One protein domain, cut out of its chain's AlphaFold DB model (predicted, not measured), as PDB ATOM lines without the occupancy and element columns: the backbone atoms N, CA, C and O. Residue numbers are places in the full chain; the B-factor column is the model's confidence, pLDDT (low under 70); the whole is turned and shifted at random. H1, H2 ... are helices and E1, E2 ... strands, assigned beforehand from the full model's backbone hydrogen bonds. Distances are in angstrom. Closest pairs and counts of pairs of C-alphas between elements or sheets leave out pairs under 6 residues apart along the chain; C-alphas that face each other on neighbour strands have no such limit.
ATOM      1  N   LEU A  77     -41.681  -6.944 -35.124       93.94
ATOM      2  CA  LEU A  77     -40.361  -6.895 -34.510       93.94
ATOM      3  C   LEU A  77     -40.247  -5.593 -33.712       93.94
ATOM      4  O   LEU A  77     -40.205  -4.508 -34.288       93.94
ATOM      5  N   LEU A  78     -40.192  -5.695 -32.390       95.44
ATOM      6  CA  LEU A  78     -39.879  -4.562 -31.527       95.44
ATOM      7  C   LEU A  78     -38.402  -4.581 -31.160       95.44
ATOM      8  O   LEU A  78     -37.891  -5.588 -30.672       95.44
ATOM      9  N   LEU A  79     -37.737  -3.454 -31.387       96.06
ATOM     10  CA  LEU A  79     -36.389  -3.198 -30.908       96.06
ATOM     11  C   LEU A  79     -36.481  -2.391 -29.615       96.06
ATOM     12  O   LEU A  79     -36.894  -1.233 -29.631       96.06
ATOM     13  N   ASN A  80     -36.084  -2.997 -28.505       95.50
ATOM     14  CA  ASN A  80     -35.952  -2.329 -27.220       95.50
ATOM     15  C   ASN A  80     -34.494  -1.896 -27.070       95.50
ATOM     16  O   ASN A  80     -33.632  -2.701 -26.713       95.50
ATOM     17  N   LEU A  81     -34.214  -0.638 -27.404       94.56
ATOM     18  CA  LEU A  81     -32.874  -0.059 -27.382       94.56
ATOM     19  C   LEU A  81     -32.643   0.661 -26.049       94.56
ATOM     20  O   LEU A  81     -32.916   1.851 -25.893       94.56
ATOM     21  N   SER A  82     -32.132  -0.095 -25.084       92.00
ATOM     22  CA  SER A  82     -31.788   0.349 -23.733       92.00
ATOM     23  C   SER A  82     -30.369   0.920 -23.721       92.00
ATOM     24  O   SER A  82     -29.446   0.323 -23.166       92.00
ATOM     25  N   LEU A  83     -30.186   2.044 -24.418       91.69
ATOM     26  CA  LEU A  83     -28.879   2.650 -24.677       91.69
ATOM     27  C   LEU A  83     -28.730   3.989 -23.944       91.69
ATOM     28  O   LEU A  83     -29.608   4.848 -24.015       91.69
ATOM     29  N   THR A  84     -27.589   4.162 -23.290       89.00
ATOM     30  CA  THR A  84     -27.120   5.370 -22.603       89.00
ATOM     31  C   THR A  84     -25.911   5.967 -23.330       89.00
ATOM     32  O   THR A  84     -25.557   5.556 -24.440       89.00
ATOM     33  N   HIS A  85     -25.221   6.922 -22.697       89.12
ATOM     34  CA  HIS A  85     -23.909   7.380 -23.160       89.12
ATOM     35  C   HIS A  85     -22.885   6.242 -23.259       89.12
ATOM     36  O   HIS A  85     -21.969   6.337 -24.073       89.12
ATOM     37  N   ALA A  86     -23.031   5.155 -22.490       91.25
ATOM     38  CA  ALA A  86     -22.120   4.015 -22.549       91.25
ATOM     39  C   ALA A  86     -22.121   3.329 -23.928       91.25
ATOM     40  O   ALA A  86     -21.097   2.789 -24.338       91.25
ATOM     41  N   ALA A 296     -29.646  -4.774 -41.343       93.12
ATOM     42  CA  ALA A 296     -30.723  -5.741 -41.211       93.12
ATOM     43  C   ALA A 296     -32.098  -5.127 -41.517       93.12
ATOM     44  O   ALA A 296     -32.916  -5.785 -42.156       93.12
ATOM     45  N   LEU A 297     -32.346  -3.867 -41.141       92.75
ATOM     46  CA  LEU A 297     -33.640  -3.215 -41.351       92.75
ATOM     47  C   LEU A 297     -33.963  -3.023 -42.827       92.75
ATOM     48  O   LEU A 297     -35.078  -3.316 -43.245       92.75
ATOM     49  N   GLN A 298     -33.001  -2.602 -43.646       92.62
ATOM     50  CA  GLN A 298     -33.242  -2.481 -45.082       92.62
ATOM     51  C   GLN A 298     -33.334  -3.848 -45.761       92.62
ATOM     52  O   GLN A 298     -34.163  -4.037 -46.649       92.62
ATOM     53  N   ARG A 299     -32.534  -4.826 -45.314       90.31
ATOM     54  CA  ARG A 299     -32.557  -6.198 -45.850       90.31
ATOM     55  C   ARG A 299     -33.853  -6.944 -45.503       90.31
ATOM     56  O   ARG A 299     -34.301  -7.783 -46.284       90.31
ATOM     57  N   LEU A 300     -34.470  -6.628 -44.363       86.44
ATOM     58  CA  LEU A 300     -35.710  -7.237 -43.872       86.44
ATOM     59  C   LEU A 300     -36.945  -6.340 -44.025       86.44
ATOM     60  O   LEU A 300     -38.040  -6.786 -43.700       86.44
ATOM     61  N   GLY A 301     -36.811  -5.113 -44.532       80.94
ATOM     62  CA  GLY A 301     -37.862  -4.085 -44.475       80.94
ATOM     63  C   GLY A 301     -39.167  -4.442 -45.189       80.94
ATOM     64  O   GLY A 301     -40.183  -3.800 -44.954       80.94
ATOM     65  N   GLY A 302     -39.146  -5.472 -46.040       78.19
ATOM     66  CA  GLY A 302     -40.323  -6.056 -46.682       78.19
ATOM     67  C   GLY A 302     -40.827  -7.365 -46.059       78.19
ATOM     68  O   GLY A 302     -41.534  -8.125 -46.707       78.19
ATOM     69  N   ARG A 303     -40.370  -7.734 -44.864       83.94
ATOM     70  CA  ARG A 303     -40.684  -9.033 -44.244       83.94
ATOM     71  C   ARG A 303     -41.199  -8.909 -42.826       83.94
ATOM     72  O   ARG A 303     -41.795  -9.854 -42.326       83.94
ATOM     73  N   VAL A 304     -40.959  -7.771 -42.187       88.50
ATOM     74  CA  VAL A 304     -41.294  -7.516 -40.791       88.50
ATOM     75  C   VAL A 304     -41.877  -6.118 -40.655       88.50
ATOM     76  O   VAL A 304     -41.497  -5.204 -41.387       88.50
ATOM     77  N   ARG A 305     -42.772  -5.946 -39.685       92.62
ATOM     78  CA  ARG A 305     -43.123  -4.621 -39.172       92.62
ATOM     79  C   ARG A 305     -42.172  -4.298 -38.043       92.62
ATOM     80  O   ARG A 305     -42.038  -5.118 -37.141       92.62
ATOM     81  N   VAL A 306     -41.524  -3.144 -38.079       93.81
ATOM     82  CA  VAL A 306     -40.526  -2.762 -37.080       93.81
ATOM     83  C   VAL A 306     -41.045  -1.596 -36.263       93.81
ATOM     84  O   VAL A 306     -41.623  -0.666 -36.811       93.81
ATOM     85  N   GLY A 307     -40.866  -1.673 -34.950       94.38
ATOM     86  CA  GLY A 307     -41.075  -0.565 -34.027       94.38
ATOM     87  C   GLY A 307     -39.897  -0.466 -33.067       94.38
ATOM     88  O   GLY A 307     -39.147  -1.431 -32.893       94.38
ATOM     89  N   VAL A 308     -39.724   0.699 -32.452       95.44
ATOM     90  CA  VAL A 308     -38.607   0.965 -31.544       95.44
ATOM     91  C   VAL A 308     -39.099   1.572 -30.246       95.44
ATOM     92  O   VAL A 308     -39.801   2.584 -30.239       95.44
ATOM     93  N   PHE A 309     -38.651   0.973 -29.153       94.56
ATOM     94  CA  PHE A 309     -38.688   1.543 -27.821       94.56
ATOM     95  C   PHE A 309     -37.281   1.980 -27.415       94.56
ATOM     96  O   PHE A 309     -36.295   1.311 -27.725       94.56
ATOM     97  N   GLY A 310     -37.196   3.089 -26.691       92.06
ATOM     98  CA  GLY A 310     -35.964   3.531 -26.043       92.06
ATOM     99  C   GLY A 310     -36.262   4.400 -24.830       92.06
ATOM    100  O   GLY A 310     -37.419   4.552 -24.443       92.06
ATOM    101  N   HIS A 311     -35.236   4.998 -24.242       87.31
ATOM    102  CA  HIS A 311     -35.393   5.923 -23.116       87.31
ATOM    103  C   HIS A 311     -35.358   7.371 -23.583       87.31
ATOM    104  O   HIS A 311     -34.913   7.646 -24.697       87.31
ATOM    105  N   LEU A 312     -35.849   8.277 -22.741       83.62
ATOM    106  CA  LEU A 312     -35.715   9.720 -22.922       83.62
ATOM    107  C   LEU A 312     -34.253  10.162 -22.674       83.62
ATOM    108  O   LEU A 312     -33.572   9.603 -21.820       83.62
ATOM    109  N   ASN A 313     -33.791  11.182 -23.393       78.19
ATOM    110  CA  ASN A 313     -32.457  11.795 -23.329       78.19
ATOM    111  C   ASN A 313     -32.401  12.973 -22.333       78.19
ATOM    112  O   ASN A 313     -31.424  13.725 -22.294       78.19
ATOM    113  N   GLY A 314     -33.470  13.148 -21.548       60.66
ATOM    114  CA  GLY A 314     -33.664  14.270 -20.636       60.66
ATOM    115  C   GLY A 314     -32.455  14.536 -19.731       60.66
ATOM    116  O   GLY A 314     -31.714  13.612 -19.384       60.66
ATOM    117  N   PRO A 315     -32.232  15.806 -19.344       48.66
ATOM    118  CA  PRO A 315     -31.115  16.152 -18.480       48.66
ATOM    119  C   PRO A 315     -31.193  15.344 -17.176       48.66
ATOM    120  O   PRO A 315     -32.300  15.043 -16.714       48.66
ATOM    121  N   PRO A 316     -30.054  15.024 -16.533       40.59
ATOM    122  CA  PRO A 316     -30.091  14.588 -15.148       40.59
ATOM    123  C   PRO A 316     -30.814  15.688 -14.367       40.59
ATOM    124  O   PRO A 316     -30.333  16.819 -14.300       40.59
ATOM    125  N   MET A 329     -35.422   8.101 -13.906       55.94
ATOM    126  CA  MET A 329     -36.126   8.084 -15.179       55.94
ATOM    127  C   MET A 329     -36.872   6.757 -15.267       55.94
ATOM    128  O   MET A 329     -36.247   5.700 -15.308       55.94
ATOM    129  N   TYR A 330     -38.199   6.821 -15.202       61.75
ATOM    130  CA  TYR A 330     -39.055   5.639 -15.224       61.75
ATOM    131  C   TYR A 330     -39.454   5.290 -16.650       61.75
ATOM    132  O   TYR A 330     -39.859   6.166 -17.421       61.75
ATOM    133  N   GLY A 331     -39.471   3.996 -16.945       65.88
ATOM    134  CA  GLY A 331     -40.122   3.451 -18.121       65.88
ATOM    135  C   GLY A 331     -39.302   3.518 -19.407       65.88
ATOM    136  O   GLY A 331     -38.118   3.858 -19.459       65.88
ATOM    137  N   GLY A 332     -39.996   3.171 -20.481       81.25
ATOM    138  CA  GLY A 332     -39.549   3.294 -21.855       81.25
ATOM    139  C   GLY A 332     -40.573   4.071 -22.664       81.25
ATOM    140  O   GLY A 332     -41.770   4.023 -22.386       81.25
ATOM    141  N   VAL A 333     -40.114   4.783 -23.683       88.25
ATOM    142  CA  VAL A 333     -40.984   5.505 -24.605       88.25
ATOM    143  C   VAL A 333     -41.006   4.827 -25.962       88.25
ATOM    144  O   VAL A 333     -39.981   4.356 -26.463       88.25
ATOM    145  N   LEU A 334     -42.183   4.816 -26.582       91.62
ATOM    146  CA  LEU A 334     -42.315   4.434 -27.979       91.62
ATOM    147  C   LEU A 334     -41.681   5.537 -28.834       91.62
ATOM    148  O   LEU A 334     -42.159   6.672 -28.858       91.62
ATOM    149  N   ARG A 335     -40.584   5.205 -29.510       90.75
ATOM    150  CA  ARG A 335     -39.828   6.113 -30.384       90.75
ATOM    151  C   ARG A 335     -40.317   6.026 -31.824       90.75
ATOM    152  O   ARG A 335     -40.493   7.054 -32.474       90.75
ATOM    153  N   ALA A 336     -40.599   4.802 -32.265       91.62
ATOM    154  CA  ALA A 336     -41.144   4.494 -33.580       91.62
ATOM    155  C   ALA A 336     -42.260   3.439 -33.455       91.62
ATOM    156  O   ALA A 336     -41.987   2.349 -32.938       91.62
ATOM    157  N   PRO A 337     -43.504   3.719 -33.888       92.25
ATOM    158  CA  PRO A 337     -44.586   2.734 -33.912       92.25
ATOM    159  C   PRO A 337     -44.275   1.543 -34.825       92.25
ATOM    160  O   PRO A 337     -43.477   1.652 -35.749       92.25
ATOM    161  N   LEU A 338     -44.952   0.411 -34.604       92.69
ATOM    162  CA  LEU A 338     -44.839  -0.756 -35.483       92.69
ATOM    163  C   LEU A 338     -45.381  -0.459 -36.888       92.69
ATOM    164  O   LEU A 338     -46.597  -0.461 -37.111       92.69
ATOM    165  N   ALA A 339     -44.476  -0.309 -37.851       91.19
ATOM    166  CA  ALA A 339     -44.795  -0.016 -39.244       91.19
ATOM    167  C   ALA A 339     -43.950  -0.852 -40.217       91.19
ATOM    168  O   ALA A 339     -42.941  -1.453 -39.847       91.19
ATOM    169  N   HIS A 340     -44.382  -0.920 -41.478       91.25
ATOM    170  CA  HIS A 340     -43.530  -1.419 -42.559       91.25
ATOM    171  C   HIS A 340     -42.566  -0.300 -42.942       91.25
ATOM    172  O   HIS A 340     -43.017   0.794 -43.260       91.25
ATOM    173  N   VAL A 341     -41.261  -0.564 -42.899       90.69
ATOM    174  CA  VAL A 341     -40.233   0.469 -43.138       90.69
ATOM    175  C   VAL A 341     -39.671   0.431 -44.561       90.69
ATOM    176  O   VAL A 341     -39.082   1.399 -45.028       90.69
ATOM    177  N   GLY A 342     -39.832  -0.693 -45.268       89.56
ATOM    178  CA  GLY A 342     -39.338  -0.868 -46.634       89.56
ATOM    179  C   GLY A 342     -40.318  -0.402 -47.711       89.56
ATOM    180  O   GLY A 342     -41.403   0.092 -47.430       89.56
ATOM    181  N   ARG A 343     -39.947  -0.628 -48.981       89.25
ATOM    182  CA  ARG A 343     -40.726  -0.233 -50.176       89.25
ATOM    183  C   ARG A 343     -42.149  -0.792 -50.217       89.25
ATOM    184  O   ARG A 343     -43.007  -0.255 -50.910       89.25
ATOM    185  N   GLN A 344     -42.369  -1.934 -49.588       89.69
ATOM    186  CA  GLN A 344     -43.631  -2.652 -49.653       89.69
ATOM    187  C   GLN A 344     -44.245  -2.716 -48.260       89.69
ATOM    188  O   GLN A 344     -43.524  -2.714 -47.263       89.69
ATOM    189  N   ARG A 345     -45.573  -2.782 -48.209       90.19
ATOM    190  CA  ARG A 345     -46.362  -3.010 -47.001       90.19
ATOM    191  C   ARG A 345     -47.402  -4.096 -47.248       90.19
ATOM    192  O   ARG A 345     -47.840  -4.310 -48.375       90.19
ATOM    193  N   TRP A 346     -47.820  -4.752 -46.172       90.38
ATOM    194  CA  TRP A 346     -48.829  -5.813 -46.186       90.38
ATOM    195  C   TRP A 346     -49.880  -5.466 -45.144       90.38
ATOM    196  O   TRP A 346     -49.579  -5.414 -43.947       90.38
ATOM    197  N   LEU A 347     -51.097  -5.197 -45.605       88.81
ATOM    198  CA  LEU A 347     -52.199  -4.739 -44.765       88.81
ATOM    199  C   LEU A 347     -53.328  -5.771 -44.739       88.81
ATOM    200  O   LEU A 347     -53.597  -6.447 -45.735       88.81
ATOM    201  N   ALA A 348     -53.998  -5.871 -43.592       87.31
ATOM    202  CA  ALA A 348     -55.219  -6.651 -43.443       87.31
ATOM    203  C   ALA A 348     -56.336  -6.117 -44.372       87.31
ATOM    204  O   ALA A 348     -56.319  -4.939 -44.733       87.31
ATOM    205  N   PRO A 349     -57.322  -6.952 -44.749       87.44
ATOM    206  CA  PRO A 349     -57.441  -8.381 -44.432       87.44
ATOM    207  C   PRO A 349     -56.659  -9.293 -45.394       87.44
ATOM    208  O   PRO A 349     -56.417 -10.452 -45.074       87.44
ATOM    209  N   GLY A 350     -56.271  -8.789 -46.570       85.69
ATOM    210  CA  GLY A 350     -55.709  -9.611 -47.646       85.69
ATOM    211  C   GLY A 350     -54.222  -9.932 -47.504       85.69
ATOM    212  O   GLY A 350     -53.770 -10.937 -48.046       85.69
ATOM    213  N   PHE A 351     -53.463  -9.089 -46.796       88.62
ATOM    214  CA  PHE A 351     -52.004  -9.178 -46.672       88.62
ATOM    215  C   PHE A 351     -51.286  -9.396 -48.012       88.62
ATOM    216  O   PHE A 351     -50.315 -10.143 -48.120       88.62
ATOM    217  N   VAL A 352     -51.774  -8.721 -49.049       88.69
ATOM    218  CA  VAL A 352     -51.111  -8.648 -50.350       88.69
ATOM    219  C   VAL A 352     -50.081  -7.524 -50.330       88.69
ATOM    220  O   VAL A 352     -50.282  -6.515 -49.647       88.69
ATOM    221  N   ALA A 353     -48.982  -7.715 -51.061       89.06
ATOM    222  CA  ALA A 353     -47.950  -6.696 -51.195       89.06
ATOM    223  C   ALA A 353     -48.534  -5.444 -51.864       89.06
ATOM    224  O   ALA A 353     -49.218  -5.533 -52.883       89.06
ATOM    225  N   GLN A 354     -48.276  -4.292 -51.259       90.69
ATOM    226  CA  GLN A 354     -48.673  -2.976 -51.744       90.69
ATOM    227  C   GLN A 354     -47.484  -2.030 -51.641       90.69
ATOM    228  O   GLN A 354     -46.632  -2.201 -50.764       90.69
ATOM    229  N   ASP A 355     -47.459  -0.994 -52.475       90.81
ATOM    230  CA  ASP A 355     -46.490   0.083 -52.315       90.81
ATOM    231  C   ASP A 355     -46.674   0.781 -50.966       90.81
ATOM    232  O   ASP A 355     -47.793   0.998 -50.484       90.81
ATOM    233  N   ASN A 356     -45.544   1.088 -50.335       89.88
ATOM    234  CA  ASN A 356     -45.505   1.753 -49.049       89.88
ATOM    235  C   ASN A 356     -45.186   3.245 -49.234       89.88
ATOM    236  O   ASN A 356     -44.026   3.567 -49.505       89.88
ATOM    237  N   PRO A 357     -46.171   4.152 -49.093       88.44
ATOM    238  CA  PRO A 357     -45.911   5.592 -49.128       88.44
ATOM    239  C   PRO A 357     -45.072   6.059 -47.929       88.44
ATOM    240  O   PRO A 357     -44.404   7.080 -48.027       88.44
ATOM    241  N   ASP A 358     -45.058   5.276 -46.846       86.75
ATOM    242  CA  ASP A 358     -44.347   5.559 -45.596       86.75
ATOM    243  C   ASP A 358     -42.985   4.835 -45.537       86.75
ATOM    244  O   ASP A 358     -42.467   4.531 -44.464       86.75
ATOM    245  N   ALA A 359     -42.423   4.461 -46.694       90.56
ATOM    246  CA  ALA A 359     -41.116   3.812 -46.753       90.56
ATOM    247  C   ALA A 359     -40.026   4.748 -46.216       90.56
ATOM    248  O   ALA A 359     -39.992   5.929 -46.545       90.56
ATOM    249  N   GLU A 360     -39.067   4.213 -45.459       91.19
ATOM    250  CA  GLU A 360     -38.064   5.059 -44.811       91.19
ATOM    251  C   GLU A 360     -36.917   5.498 -45.738       91.19
ATOM    252  O   GLU A 360     -36.105   6.365 -45.404       91.19
ATOM    253  N   TRP A 361     -36.838   4.916 -46.933       91.88
ATOM    254  CA  TRP A 361     -35.843   5.245 -47.946       91.88
ATOM    255  C   TRP A 361     -36.420   5.142 -49.352       91.88
ATOM    256  O   TRP A 361     -37.298   4.331 -49.653       91.88
ATOM    257  N   HIS A 362     -35.862   5.946 -50.249       92.00
ATOM    258  CA  HIS A 362     -36.281   5.999 -51.634       92.00
ATOM    259  C   HIS A 362     -35.961   4.676 -52.359       92.00
ATOM    260  O   HIS A 362     -34.812   4.223 -52.346       92.00
ATOM    261  N   PRO A 363     -36.925   4.053 -53.058       88.62
ATOM    262  CA  PRO A 363     -36.770   2.691 -53.575       88.62
ATOM    263  C   PRO A 363     -35.766   2.551 -54.725       88.62
ATOM    264  O   PRO A 363     -35.260   1.455 -54.950       88.62
ATOM    265  N   LEU A 364     -35.482   3.632 -55.458       91.19
ATOM    266  CA  LEU A 364     -34.564   3.600 -56.606       91.19
ATOM    267  C   LEU A 364     -33.153   4.077 -56.272       91.19
ATOM    268  O   LEU A 364     -32.218   3.749 -56.992       91.19
ATOM    269  N   THR A 365     -33.000   4.875 -55.216       93.94
ATOM    270  CA  THR A 365     -31.718   5.516 -54.873       93.94
ATOM    271  C   THR A 365     -31.193   5.073 -53.513       93.94
ATOM    272  O   THR A 365     -30.026   5.311 -53.222       93.94
ATOM    273  N   GLY A 366     -32.036   4.462 -52.675       93.00
ATOM    274  CA  GLY A 366     -31.721   4.018 -51.319       93.00
ATOM    275  C   GLY A 366     -31.373   5.147 -50.347       93.00
ATOM    276  O   GLY A 366     -30.884   4.863 -49.254       93.00
ATOM    277  N   VAL A 367     -31.589   6.407 -50.743       94.69
ATOM    278  CA  VAL A 367     -31.430   7.599 -49.898       94.69
ATOM    279  C   VAL A 367     -32.521   7.593 -48.831       94.69
ATOM    280  O   VAL A 367     -33.682   7.356 -49.168       94.69
ATOM    281  N   PHE A 368     -32.161   7.822 -47.569       91.56
ATOM    282  CA  PHE A 368     -33.150   7.968 -46.502       91.56
ATOM    283  C   PHE A 368     -34.051   9.169 -46.780       91.56
ATOM    284  O   PHE A 368     -33.582  10.230 -47.185       91.56
ATOM    285  N   LEU A 369     -35.351   8.984 -46.582       88.06
ATOM    286  CA  LEU A 369     -36.316  10.064 -46.726       88.06
ATOM    287  C   LEU A 369     -36.365  10.852 -45.417       88.06
ATOM    288  O   LEU A 369     -36.415  10.262 -44.333       88.06
ATOM    289  N   GLU A 370     -36.342  12.182 -45.505       68.56
ATOM    290  CA  GLU A 370     -36.576  13.023 -44.335       68.56
ATOM    291  C   GLU A 370     -38.012  12.800 -43.860       68.56
ATOM    292  O   GLU A 370     -38.974  13.235 -44.489       68.56
ATOM    293  N   HIS A 371     -38.162  12.091 -42.743       55.88
ATOM    294  CA  HIS A 371     -39.434  12.033 -42.040       55.88
ATOM    295  C   HIS A 371     -39.513  13.342 -41.280       55.88
ATOM    296  O   HIS A 371     -38.825  13.516 -40.273       55.88
ATOM    297  N   GLY A 372     -40.248  14.296 -41.854       39.25
ATOM    298  CA  GLY A 372     -40.318  15.659 -41.358       39.25
ATOM    299  C   GLY A 372     -40.514  15.689 -39.847       39.25
ATOM    300  O   GLY A 372     -41.373  15.003 -39.296       39.25
ATOM    301  N   HIS A 373     -39.758  16.555 -39.177       37.91
ATOM    302  CA  HIS A 373     -39.965  16.911 -37.772       37.91
ATOM    303  C   HIS A 373     -41.340  17.572 -37.499       37.91
ATOM    304  O   HIS A 373     -41.569  18.096 -36.412       37.91
ATOM    305  N   GLY A 374     -42.274  17.548 -38.456       27.50
ATOM    306  CA  GLY A 374     -43.628  18.063 -38.336       27.50
ATOM    307  C   GLY A 374     -44.648  17.154 -39.021       27.50
ATOM    308  O   GLY A 374     -44.665  17.045 -40.241       27.50
ATOM    309  N   GLY A 375     -45.549  16.580 -38.217       30.83
ATOM    310  CA  GLY A 375     -46.925  16.309 -38.645       30.83
ATOM    311  C   GLY A 375     -47.218  14.984 -39.355       30.83
ATOM    312  O   GLY A 375     -47.848  14.995 -40.404       30.83
ATOM    313  N   GLY A 376     -46.863  13.845 -38.758       29.19
ATOM    314  CA  GLY A 376     -47.404  12.534 -39.142       29.19
ATOM    315  C   GLY A 376     -46.954  11.453 -38.160       29.19
ATOM    316  O   GLY A 376     -45.768  11.199 -38.040       29.19
ATOM    317  N   HIS A 377     -47.891  10.907 -37.386       33.09
ATOM    318  CA  HIS A 377     -47.761   9.909 -36.310       33.09
ATOM    319  C   HIS A 377     -46.421   9.134 -36.153       33.09
ATOM    320  O   HIS A 377     -46.300   7.995 -36.589       33.09
ATOM    321  N   GLY A 378     -45.489   9.683 -35.362       45.62
ATOM    322  CA  GLY A 378     -44.363   8.948 -34.758       45.62
ATOM    323  C   GLY A 378     -43.095   8.828 -35.612       45.62
ATOM    324  O   GLY A 378     -43.148   8.817 -36.833       45.62
ATOM    325  N   GLY A 379     -41.931   8.799 -34.951       63.38
ATOM    326  CA  GLY A 379     -40.620   8.851 -35.605       63.38
ATOM    327  C   GLY A 379     -40.279   7.596 -36.409       63.38
ATOM    328  O   GLY A 379     -40.687   6.498 -36.043       63.38
ATOM    329  N   GLY A 380     -39.501   7.753 -37.484       83.19
ATOM    330  CA  GLY A 380     -38.973   6.626 -38.261       83.19
ATOM    331  C   GLY A 380     -37.965   5.791 -37.464       83.19
ATOM    332  O   GLY A 380     -37.165   6.323 -36.687       83.19
ATOM    333  N   VAL A 381     -37.975   4.476 -37.674       91.88
ATOM    334  CA  VAL A 381     -37.085   3.494 -37.038       91.88
ATOM    335  C   VAL A 381     -35.620   3.833 -37.324       91.88
ATOM    336  O   VAL A 381     -34.800   3.923 -36.408       91.88
ATOM    337  N   THR A 382     -35.282   4.048 -38.598       91.31
ATOM    338  CA  THR A 382     -33.923   4.390 -39.037       91.31
ATOM    339  C   THR A 382     -33.526   5.783 -38.566       91.31
ATOM    340  O   THR A 382     -32.385   5.967 -38.137       91.31
ATOM    341  N   ALA A 383     -34.466   6.734 -38.562       87.69
ATOM    342  CA  ALA A 383     -34.249   8.090 -38.067       87.69
ATOM    343  C   ALA A 383     -33.886   8.095 -36.574       87.69
ATOM    344  O   ALA A 383     -32.917   8.745 -36.188       87.69
ATOM    345  N   TYR A 384     -34.586   7.317 -35.741       91.06
ATOM    346  CA  TYR A 384     -34.249   7.192 -34.323       91.06
ATOM    347  C   TYR A 384     -32.868   6.553 -34.111       91.06
ATOM    348  O   TYR A 384     -32.007   7.149 -33.463       91.06
ATOM    349  N   ILE A 385     -32.620   5.374 -34.698       93.44
ATOM    350  CA  ILE A 385     -31.352   4.638 -34.521       93.44
ATOM    351  C   ILE A 385     -30.156   5.486 -34.972       93.44
ATOM    352  O   ILE A 385     -29.133   5.572 -34.281       93.44
ATOM    353  N   ASN A 386     -30.277   6.139 -36.127       92.00
ATOM    354  CA  ASN A 386     -29.208   6.970 -36.666       92.00
ATOM    355  C   ASN A 386     -29.087   8.304 -35.930       92.00
ATOM    356  O   ASN A 386     -27.962   8.756 -35.776       92.00
ATOM    357  N   GLY A 387     -30.184   8.872 -35.419       89.38
ATOM    358  CA  GLY A 387     -30.219  10.170 -34.742       89.38
ATOM    359  C   GLY A 387     -29.735  10.179 -33.289       89.38
ATOM    360  O   GLY A 387     -29.365  11.239 -32.787       89.38
ATOM    361  N   LEU A 388     -29.704   9.026 -32.605       89.44
ATOM    362  CA  LEU A 388     -29.269   8.929 -31.201       89.44
ATOM    363  C   LEU A 388     -27.948   9.683 -30.926       89.44
ATOM    364  O   LEU A 388     -26.928   9.447 -31.578       89.44
ATOM    365  N   GLY A 389     -27.960  10.604 -29.962       87.75
ATOM    366  CA  GLY A 389     -26.781  11.391 -29.597       87.75
ATOM    367  C   GLY A 389     -26.423  12.541 -30.539       87.75
ATOM    368  O   GLY A 389     -25.435  13.221 -30.285       87.75
ATOM    369  N   HIS A 390     -27.157  12.798 -31.626       85.62
ATOM    370  CA  HIS A 390     -26.879  13.963 -32.487       85.62
ATOM    371  C   HIS A 390     -28.108  14.619 -33.131       85.62
ATOM    372  O   HIS A 390     -27.950  15.567 -33.899       85.62
ATOM    373  N   SER A 391     -29.312  14.126 -32.845       83.69
ATOM    374  CA  SER A 391     -30.591  14.619 -33.374       83.69
ATOM    375  C   SER A 391     -30.913  16.058 -32.974       83.69
ATOM    376  O   SER A 391     -31.642  16.735 -33.691       83.69
ATOM    377  N   ASN A 392     -30.358  16.544 -31.860       83.25
ATOM    378  CA  ASN A 392     -30.430  17.943 -31.449       83.25
ATOM    379  C   ASN A 392     -29.071  18.630 -31.673       83.25
ATOM    380  O   ASN A 392     -28.139  18.375 -30.905       83.25
ATOM    381  N   PRO A 393     -28.936  19.531 -32.664       81.88
ATOM    382  CA  PRO A 393     -27.689  20.255 -32.910       81.88
ATOM    383  C   PRO A 393     -27.198  21.087 -31.718       81.88
ATOM    384  O   PRO A 393     -25.996  21.293 -31.585       81.88
ATOM    385  N   ALA A 394     -28.100  21.543 -30.841       82.31
ATOM    386  CA  ALA A 394     -27.744  22.316 -29.650       82.31
ATOM    387  C   ALA A 394     -27.280  21.442 -28.471       82.31
ATOM    388  O   ALA A 394     -26.686  21.954 -27.527       82.31
ATOM    389  N   ARG A 395     -27.559  20.132 -28.508       81.69
ATOM    390  CA  ARG A 395     -27.233  19.165 -27.446       81.69
ATOM    391  C   ARG A 395     -26.669  17.870 -28.031       81.69
ATOM    392  O   ARG A 395     -27.115  16.771 -27.712       81.69
ATOM    393  N   GLN A 396     -25.696  17.990 -28.933       87.69
ATOM    394  CA  GLN A 396     -24.989  16.819 -29.455       87.69
ATOM    395  C   GLN A 396     -24.250  16.100 -28.318       87.69
ATOM    396  O   GLN A 396     -23.720  16.729 -27.408       87.69
ATOM    397  N   GLY A 397     -24.236  14.773 -28.360       88.12
ATOM    398  CA  GLY A 397     -23.745  13.928 -27.276       88.12
ATOM    399  C   GLY A 397     -24.752  13.712 -26.144       88.12
ATOM    400  O   GLY A 397     -24.395  13.063 -25.169       88.12
ATOM    401  N   ALA A 398     -25.990  14.212 -26.256       85.50
ATOM    402  CA  ALA A 398     -27.053  13.893 -25.306       85.50
ATOM    403  C   ALA A 398     -27.597  12.475 -25.549       85.50
ATOM    404  O   ALA A 398     -28.170  12.178 -26.600       85.50
ATOM    405  N   TYR A 399     -27.425  11.615 -24.552       87.62
ATOM    406  CA  TYR A 399     -27.996  10.273 -24.482       87.62
ATOM    407  C   TYR A 399     -28.830  10.149 -23.205       87.62
ATOM    408  O   TYR A 399     -28.732  10.990 -22.311       87.62
ATOM    409  N   ALA A 400     -29.611   9.077 -23.087       84.50
ATOM    410  CA  ALA A 400     -30.250   8.737 -21.823       84.50
ATOM    411  C   ALA A 400     -29.196   8.564 -20.713       84.50
ATOM    412  O   ALA A 400     -28.191   7.878 -20.905       84.50
ATOM    413  N   GLY A 401     -29.428   9.173 -19.548       75.38
ATOM    414  CA  GLY A 401     -28.535   9.041 -18.388       75.38
ATOM    415  C   GLY A 401     -28.673   7.707 -17.641       75.38
ATOM    416  O   GLY A 401     -27.815   7.362 -16.834       75.38
ATOM    417  N   ALA A 402     -29.754   6.970 -17.899       74.62
ATOM    418  CA  ALA A 402     -30.080   5.683 -17.296       74.62
ATOM    419  C   ALA A 402     -30.935   4.863 -18.271       74.62
ATOM    420  O   ALA A 402     -31.773   5.431 -18.976       74.62
ATOM    421  N   ALA A 403     -30.745   3.542 -18.295       80.69
ATOM    422  CA  ALA A 403     -31.495   2.651 -19.178       80.69
ATOM    423  C   ALA A 403     -32.005   1.393 -18.436       80.69
ATOM    424  O   ALA A 403     -31.294   0.383 -18.380       80.69
ATOM    425  N   PRO A 404     -33.194   1.451 -17.800       82.69
ATOM    426  CA  PRO A 404     -33.834   0.290 -17.174       82.69
ATOM    427  C   PRO A 404     -34.457  -0.648 -18.228       82.69
ATOM    428  O   PRO A 404     -35.517  -0.382 -18.805       82.69
ATOM    429  N   LEU A 405     -33.776  -1.764 -18.498       86.94
ATOM    430  CA  LEU A 405     -34.106  -2.678 -19.594       86.94
ATOM    431  C   LEU A 405     -35.431  -3.447 -19.421       86.94
ATOM    432  O   LEU A 405     -36.164  -3.652 -20.392       86.94
ATOM    433  N   ALA A 406     -35.733  -3.931 -18.220       86.12
ATOM    434  CA  ALA A 406     -36.971  -4.643 -17.922       86.12
ATOM    435  C   ALA A 406     -38.189  -3.703 -17.896       86.12
ATOM    436  O   ALA A 406     -39.265  -4.118 -18.325       86.12
ATOM    437  N   GLU A 407     -38.032  -2.434 -17.514       85.19
ATOM    438  CA  GLU A 407     -39.067  -1.406 -17.696       85.19
ATOM    439  C   GLU A 407     -39.345  -1.132 -19.184       85.19
ATOM    440  O   GLU A 407     -40.506  -1.058 -19.597       85.19
ATOM    441  N   LEU A 408     -38.300  -1.073 -20.018       89.56
ATOM    442  CA  LEU A 408     -38.437  -0.968 -21.476       89.56
ATOM    443  C   LEU A 408     -39.179  -2.180 -22.064       89.56
ATOM    444  O   LEU A 408     -40.096  -2.036 -22.877       89.56
ATOM    445  N   LEU A 409     -38.820  -3.385 -21.608       91.69
ATOM    446  CA  LEU A 409     -39.504  -4.623 -21.979       91.69
ATOM    447  C   LEU A 409     -40.972  -4.608 -21.542       91.69
ATOM    448  O   LEU A 409     -41.847  -4.963 -22.333       91.69
ATOM    449  N   TYR A 410     -41.257  -4.159 -20.324       90.44
ATOM    450  CA  TYR A 410     -42.614  -4.047 -19.806       90.44
ATOM    451  C   TYR A 410     -43.492  -3.136 -20.681       90.44
ATOM    452  O   TYR A 410     -44.583  -3.551 -21.082       90.44
ATOM    453  N   GLU A 411     -43.008  -1.950 -21.061       90.00
ATOM    454  CA  GLU A 411     -43.741  -1.044 -21.958       90.00
ATOM    455  C   GLU A 411     -43.943  -1.647 -23.359       90.00
ATOM    456  O   GLU A 411     -45.045  -1.578 -23.910       90.00
ATOM    457  N   SER A 412     -42.936  -2.341 -23.902       93.88
ATOM    458  CA  SER A 412     -43.064  -3.026 -25.197       93.88
ATOM    459  C   SER A 412     -44.143  -4.123 -25.184       93.88
ATOM    460  O   SER A 412     -44.929  -4.247 -26.126       93.88
ATOM    461  N   LEU A 413     -44.259  -4.879 -24.083       93.25
ATOM    462  CA  LEU A 413     -45.295  -5.900 -23.911       93.25
ATOM    463  C   LEU A 413     -46.686  -5.277 -23.760       93.25
ATOM    464  O   LEU A 413     -47.652  -5.803 -24.313       93.25
ATOM    465  N   ARG A 414     -46.808  -4.145 -23.054       92.44
ATOM    466  CA  ARG A 414     -48.071  -3.393 -22.971       92.44
ATOM    467  C   ARG A 414     -48.536  -2.917 -24.341       92.44
ATOM    468  O   ARG A 414     -49.718  -3.064 -24.652       92.44
ATOM    469  N   TYR A 415     -47.619  -2.387 -25.147       94.19
ATOM    470  CA  TYR A 415     -47.916  -1.941 -26.503       94.19
ATOM    471  C   TYR A 415     -48.448  -3.089 -27.359       94.19
ATOM    472  O   TYR A 415     -49.528  -2.970 -27.932       94.19
ATOM    473  N   LEU A 416     -47.774  -4.246 -27.353       94.06
ATOM    474  CA  LEU A 416     -48.243  -5.446 -28.058       94.06
ATOM    475  C   LEU A 416     -49.610  -5.953 -27.575       94.06
ATOM    476  O   LEU A 416     -50.310  -6.618 -28.329       94.06
ATOM    477  N   GLN A 417     -50.009  -5.641 -26.341       92.69
ATOM    478  CA  GLN A 417     -51.328  -5.964 -25.786       92.69
ATOM    479  C   GLN A 417     -52.413  -4.923 -26.121       92.69
ATOM    480  O   GLN A 417     -53.518  -5.017 -25.578       92.69
ATOM    481  N   GLY A 418     -52.107  -3.909 -26.939       91.25
ATOM    482  CA  GLY A 418     -53.033  -2.825 -27.285       91.25
ATOM    483  C   GLY A 418     -53.361  -1.899 -26.108       91.25
ATOM    484  O   GLY A 418     -54.408  -1.253 -26.091       91.25
ATOM    485  N   ARG A 419     -52.510  -1.861 -25.074       91.19
ATOM    486  CA  ARG A 419     -52.673  -0.957 -23.923       91.19
ATOM    487  C   ARG A 419     -52.019   0.389 -24.224       91.19
ATOM    488  O   ARG A 419     -51.092   0.445 -25.012       91.19
ATOM    489  N   GLN A 420     -52.465   1.454 -23.558       89.44
ATOM    490  CA  GLN A 420     -51.781   2.750 -23.611       89.44
ATOM    491  C   GLN A 420     -50.498   2.758 -22.770       89.44
ATOM    492  O   GLN A 420     -50.352   1.953 -21.832       89.44
ATOM    493  N   ALA A 421     -49.619   3.709 -23.101       83.56
ATOM    494  CA  ALA A 421     -48.388   4.000 -22.377       83.56
ATOM    495  C   ALA A 421     -48.638   4.135 -20.872       83.56
ATOM    496  O   ALA A 421     -49.661   4.685 -20.443       83.56
ATOM    497  N   SER A 422     -47.706   3.641 -20.058       79.50
ATOM    498  CA  SER A 422     -47.678   4.049 -18.654       79.50
ATOM    499  C   SER A 422     -47.339   5.546 -18.549       79.50
ATOM    500  O   SER A 422     -46.655   6.083 -19.423       79.50
ATOM    501  N   PRO A 423     -47.791   6.248 -17.495       72.44
ATOM    502  CA  PRO A 423     -47.327   7.605 -17.223       72.44
ATOM    503  C   PRO A 423     -45.795   7.633 -17.096       72.44
ATOM    504  O   PRO A 423     -45.239   6.946 -16.241       72.44
ATOM    505  N   VAL A 424     -45.124   8.404 -17.954       65.38
ATOM    506  CA  VAL A 424     -43.659   8.552 -17.957       65.38
ATOM    507  C   VAL A 424     -43.255   9.650 -16.973       65.38
ATOM    508  O   VAL A 424     -43.940  10.671 -16.872       65.38
ATOM    509  N   VAL A 425     -42.147   9.452 -16.254       57.53
ATOM    510  CA  VAL A 425     -41.591  10.441 -15.318       57.53
ATOM    511  C   VAL A 425     -40.095  10.647 -15.613       57.53
ATOM    512  O   VAL A 425     -39.341   9.672 -15.546       57.53
ATOM    513  N   PRO A 426     -39.653  11.889 -15.908       56.41
ATOM    514  CA  PRO A 426     -40.483  13.082 -16.109       56.41
ATOM    515  C   PRO A 426     -41.388  12.936 -17.349       56.41
ATOM    516  O   PRO A 426     -41.026  12.225 -18.288       56.41
ATOM    517  N   PRO A 427     -42.568  13.582 -17.372       60.03
ATOM    518  CA  PRO A 427     -43.403  13.581 -18.565       60.03
ATOM    519  C   PRO A 427     -42.640  14.227 -19.724       60.03
ATOM    520  O   PRO A 427     -41.981  15.253 -19.547       60.03
ATOM    521  N   ALA A 428     -42.736  13.636 -20.917       59.56
ATOM    522  CA  ALA A 428     -42.247  14.289 -22.124       59.56
ATOM    523  C   ALA A 428     -42.989  15.627 -22.321       59.56
ATOM    524  O   ALA A 428     -44.165  15.747 -21.965       59.56
ATOM    525  N   THR A 429     -42.301  16.644 -22.844       55.53
ATOM    526  CA  THR A 429     -42.879  17.977 -23.076       55.53
ATOM    527  C   THR A 429     -44.069  17.912 -24.046       55.53
ATOM    528  O   THR A 429     -44.246  16.935 -24.774       55.53
ATOM    529  N   ALA A 430     -44.939  18.927 -23.996       50.84
ATOM    530  CA  ALA A 430     -46.232  18.950 -24.688       50.84
ATOM    531  C   ALA A 430     -46.143  18.660 -26.213       50.84
ATOM    532  O   ALA A 430     -45.096  18.883 -26.816       50.84
ATOM    533  N   PRO A 431     -47.230  18.177 -26.854       54.34
ATOM    534  CA  PRO A 431     -47.211  17.661 -28.228       54.34
ATOM    535  C   PRO A 431     -46.728  18.650 -29.320       54.34
ATOM    536  O   PRO A 431     -47.127  19.813 -29.274       54.34
ATOM    537  N   PRO A 432     -45.987  18.190 -30.358       54.47
ATOM    538  CA  PRO A 432     -45.429  16.845 -30.477       54.47
ATOM    539  C   PRO A 432     -44.350  16.650 -29.411       54.47
ATOM    540  O   PRO A 432     -43.437  17.460 -29.287       54.47
ATOM    541  N   ALA A 433     -44.475  15.573 -28.635       66.38
ATOM    542  CA  ALA A 433     -43.525  15.286 -27.579       66.38
ATOM    543  C   ALA A 433     -42.187  14.949 -28.243       66.38
ATOM    544  O   ALA A 433     -42.052  13.930 -28.924       66.38
ATOM    545  N   VAL A 434     -41.228  15.858 -28.110       68.62
ATOM    546  CA  VAL A 434     -39.889  15.749 -28.681       68.62
ATOM    547  C   VAL A 434     -38.897  15.794 -27.535       68.62
ATOM    548  O   VAL A 434     -38.965  16.654 -26.662       68.62
ATOM    549  N   ASP A 435     -37.958  14.864 -27.566       74.94
ATOM    550  CA  ASP A 435     -36.912  14.714 -26.572       74.94
ATOM    551  C   ASP A 435     -35.561  14.701 -27.294       74.94
ATOM    552  O   ASP A 435     -35.235  13.767 -28.024       74.94
ATOM    553  N   ASP A 436     -34.835  15.816 -27.180       75.38
ATOM    554  CA  ASP A 436     -33.603  16.106 -27.923       75.38
ATOM    555  C   ASP A 436     -33.701  15.817 -29.428       75.38
ATOM    556  O   ASP A 436     -32.855  15.155 -30.029       75.38
ATOM    557  N   GLY A 437     -34.748  16.345 -30.065       77.06
ATOM    558  CA  GLY A 437     -34.974  16.187 -31.504       77.06
ATOM    559  C   GLY A 437     -35.492  14.802 -31.908       77.06
ATOM    560  O   GLY A 437     -35.749  14.578 -33.089       77.06
ATOM    561  N   LEU A 438     -35.683  13.882 -30.954       82.06
ATOM    562  CA  LEU A 438     -36.252  12.556 -31.191       82.06
ATOM    563  C   LEU A 438     -37.739  12.527 -30.809       82.06
ATOM    564  O   LEU A 438     -38.091  12.942 -29.702       82.06
ATOM    565  N   PRO A 439     -38.618  11.991 -31.669       80.50
ATOM    566  CA  PRO A 439     -40.033  11.844 -31.350       80.50
ATOM    567  C   PRO A 439     -40.291  10.940 -30.138       80.50
ATOM    568  O   PRO A 439     -39.564   9.976 -29.872       80.50
ATOM    569  N   VAL A 440     -41.372  11.247 -29.427       84.38
ATOM    570  CA  VAL A 440     -41.963  10.438 -28.362       84.38
ATOM    571  C   VAL A 440     -43.435  10.235 -28.702       84.38
ATOM    572  O   VAL A 440     -44.221  11.182 -28.775       84.38
ATOM    573  N   VAL A 441     -43.832   8.986 -28.929       84.31
ATOM    574  CA  VAL A 441     -45.209   8.648 -29.294       84.31
ATOM    575  C   VAL A 441     -46.029   8.451 -28.025       84.31
ATOM    576  O   VAL A 441     -45.967   7.403 -27.383       84.31
ATOM    577  N   GLY A 442     -46.792   9.483 -27.659       78.00
ATOM    578  CA  GLY A 442     -47.599   9.493 -26.433       78.00
ATOM    579  C   GLY A 442     -48.945   8.765 -26.529       78.00
ATOM    580  O   GLY A 442     -49.445   8.294 -25.515       78.00
ATOM    581  N   GLN A 443     -49.533   8.661 -27.725       83.56
ATOM    582  CA  GLN A 443     -50.793   7.942 -27.960       83.56
ATOM    583  C   GLN A 443     -50.521   6.703 -28.807       83.56
ATOM    584  O   GLN A 443     -50.008   6.818 -29.920       83.56
ATOM    585  N   TRP A 444     -50.836   5.523 -28.278       89.06
ATOM    586  CA  TRP A 444     -50.551   4.254 -28.948       89.06
ATOM    587  C   TRP A 444     -51.787   3.736 -29.675       89.06
ATOM    588  O   TRP A 444     -52.868   3.630 -29.096       89.06
ATOM    589  N   SER A 445     -51.631   3.377 -30.945       89.00
ATOM    590  CA  SER A 445     -52.615   2.576 -31.675       89.00
ATOM    591  C   SER A 445     -52.398   1.090 -31.387       89.00
ATOM    592  O   SER A 445     -51.259   0.678 -31.163       89.00
ATOM    593  N   ASP A 446     -53.457   0.277 -31.453       90.44
ATOM    594  CA  ASP A 446     -53.324  -1.182 -31.366       90.44
ATOM    595  C   ASP A 446     -52.394  -1.685 -32.488       90.44
ATOM    596  O   ASP A 446     -52.682  -1.466 -33.670       90.44
ATOM    597  N   PRO A 447     -51.245  -2.303 -32.158       90.50
ATOM    598  CA  PRO A 447     -50.318  -2.769 -33.173       90.50
ATOM    599  C   PRO A 447     -50.727  -4.104 -33.798       90.50
ATOM    600  O   PRO A 447     -50.082  -4.510 -34.771       90.50
ATOM    601  N   GLN A 448     -51.719  -4.825 -33.269       88.81
ATOM    602  CA  GLN A 448     -52.124  -6.120 -33.813       88.81
ATOM    603  C   GLN A 448     -53.014  -5.950 -35.048       88.81
ATOM    604  O   GLN A 448     -54.046  -5.291 -35.021       88.81
ATOM    605  N   THR A 449     -52.614  -6.583 -36.152       89.06
ATOM    606  CA  THR A 449     -53.343  -6.533 -37.437       89.06
ATOM    607  C   THR A 449     -54.005  -7.863 -37.806       89.06
ATOM    608  O   THR A 449     -54.859  -7.898 -38.687       89.06
ATOM    609  N   ALA A 450     -53.629  -8.957 -37.137       89.31
ATOM    610  CA  ALA A 450     -54.251 -10.274 -37.257       89.31
ATOM    611  C   ALA A 450     -54.009 -11.109 -35.992       89.31
ATOM    612  O   ALA A 450     -52.979 -10.966 -35.337       89.31
ATOM    613  N   SER A 451     -54.917 -12.040 -35.695       87.81
ATOM    614  CA  SER A 451     -54.840 -12.912 -34.511       87.81
ATOM    615  C   SER A 451     -53.663 -13.895 -34.531       87.81
ATOM    616  O   SER A 451     -53.169 -14.277 -33.476       87.81
ATOM    617  N   CYS A 452     -53.199 -14.306 -35.715       85.44
ATOM    618  CA  CYS A 452     -52.048 -15.198 -35.886       85.44
ATOM    619  C   CYS A 452     -50.709 -14.452 -36.039       85.44
ATOM    620  O   CYS A 452     -49.684 -15.082 -36.317       85.44
ATOM    621  N   GLN A 453     -50.702 -13.121 -35.896       87.94
ATOM    622  CA  GLN A 453     -49.501 -12.310 -36.064       87.94
ATOM    623  C   GLN A 453     -48.474 -12.648 -34.981       87.94
ATOM    624  O   GLN A 453     -48.736 -12.519 -33.788       87.94
ATOM    625  N   ARG A 454     -47.276 -13.062 -35.398       89.12
ATOM    626  CA  ARG A 454     -46.170 -13.316 -34.467       89.12
ATOM    627  C   ARG A 454     -45.581 -11.998 -33.959       89.12
ATOM    628  O   ARG A 454     -45.561 -10.993 -34.677       89.12
ATOM    629  N   HIS A 455     -45.066 -12.020 -32.736       90.81
ATOM    630  CA  HIS A 455     -44.374 -10.895 -32.114       90.81
ATOM    631  C   HIS A 455     -42.988 -11.340 -31.647       90.81
ATOM    632  O   HIS A 455     -42.856 -12.362 -30.980       90.81
ATOM    633  N   ILE A 456     -41.969 -10.573 -32.018       92.00
ATOM    634  CA  ILE A 456     -40.567 -10.776 -31.659       92.00
ATOM    635  C   ILE A 456     -40.113  -9.494 -30.968       92.00
ATOM    636  O   ILE A 456     -40.296  -8.403 -31.509       92.00
ATOM    637  N   VAL A 457     -39.526  -9.616 -29.782       94.12
ATOM    638  CA  VAL A 457     -38.920  -8.490 -29.067       94.12
ATOM    639  C   VAL A 457     -37.427  -8.755 -28.959       94.12
ATOM    640  O   VAL A 457     -37.021  -9.793 -28.441       94.12
ATOM    641  N   VAL A 458     -36.615  -7.828 -29.464       93.81
ATOM    642  CA  VAL A 458     -35.157  -7.855 -29.338       93.81
ATOM    643  C   VAL A 458     -34.748  -6.731 -28.403       93.81
ATOM    644  O   VAL A 458     -34.914  -5.555 -28.717       93.81
ATOM    645  N   SER A 459     -34.209  -7.114 -27.253       92.56
ATOM    646  CA  SER A 459     -33.729  -6.209 -26.216       92.56
ATOM    647  C   SER A 459     -32.214  -6.073 -26.300       92.56
ATOM    648  O   SER A 459     -31.497  -7.058 -26.132       92.56
ATOM    649  N   LEU A 460     -31.736  -4.858 -26.561       92.25
ATOM    650  CA  LEU A 460     -30.319  -4.521 -26.640       92.25
ATOM    651  C   LEU A 460     -29.991  -3.485 -25.563       92.25
ATOM    652  O   LEU A 460     -30.569  -2.399 -25.561       92.25
ATOM    653  N   GLY A 461     -29.061  -3.822 -24.675       90.19
ATOM    654  CA  GLY A 461     -28.586  -2.945 -23.611       90.19
ATOM    655  C   GLY A 461     -27.081  -2.702 -23.686       90.19
ATOM    656  O   GLY A 461     -26.344  -3.555 -24.181       90.19
ATOM    657  N   ASP A 462     -26.632  -1.548 -23.194       88.75
ATOM    658  CA  ASP A 462     -25.213  -1.245 -22.988       88.75
ATOM    659  C   ASP A 462     -24.784  -1.402 -21.513       88.75
ATOM    660  O   ASP A 462     -25.518  -1.933 -20.683       88.75
TER     661      ASP A 462
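AT A GLANCE: This is residues 77 to 86, 296 to 316 and 329 to 462 of the 507 residues of an uncharacterized protein of Janthinobacterium sp. AD80 (UniProt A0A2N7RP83). Little regular structure: look for a twisted sheet, E3 E2 E1 E6, mixed, with H3 over one face, short H2 over the other, and hairpin E4 E5 beyond one end. The 165 printed residues, 56 in named elements, run E1 H1 E2 E3 E4 E5 H2 H3 E6, mixed class, compact (radius of gyration of the C-alphas 15.4 A; spans 47 by 36 by 29 A).

IN THESE COORDINATES: Find C-alpha 77 at (-40.361, -6.895, -34.510), where E1, residues 77 to 82, begins. E2 is 305 to 310, E3 333 to 339; E6, 455 to 461, runs 19.6 A to C-alpha 461 at (-28.586, -2.945, -23.611). H1 is 296 to 300, E4 344 to 346, E5 353 to 355, H2 381 to 387, H3 405 to 416.

HOW THE PARTS SIT: E1 is parallel to E6 (N 78 to O 456, 2.8 A) and E2 (N 79 to O 307, 2.9 A); E3 is antiparallel to E2 (N 308 to O 336, 2.8 A). H3's height over the sheet is 8.2 A; its closest C-alpha pair with E1 is Leu 405 and Ser 82, 5.6 A. H2 is on the opposite face, C-alphas of Val 381 and Ala 336 5.4 A apart, its closest to E3; H1 is not on the sheet. In hairpin E4 and E5, N 345 and O 354 are 2.8 A apart. Every O i to N i+4 pair in H1, H2 and H3 is within hydrogen-bond range.

THE WHOLE: Cuts leave C-alphas 86 and 296 22.7 A apart, 316 and 329 8.9 A. Links E5 to H2, H2 to H3 and H3 to E6 are long. Confidence is under 70 in 27 residues, among them 370 to 379.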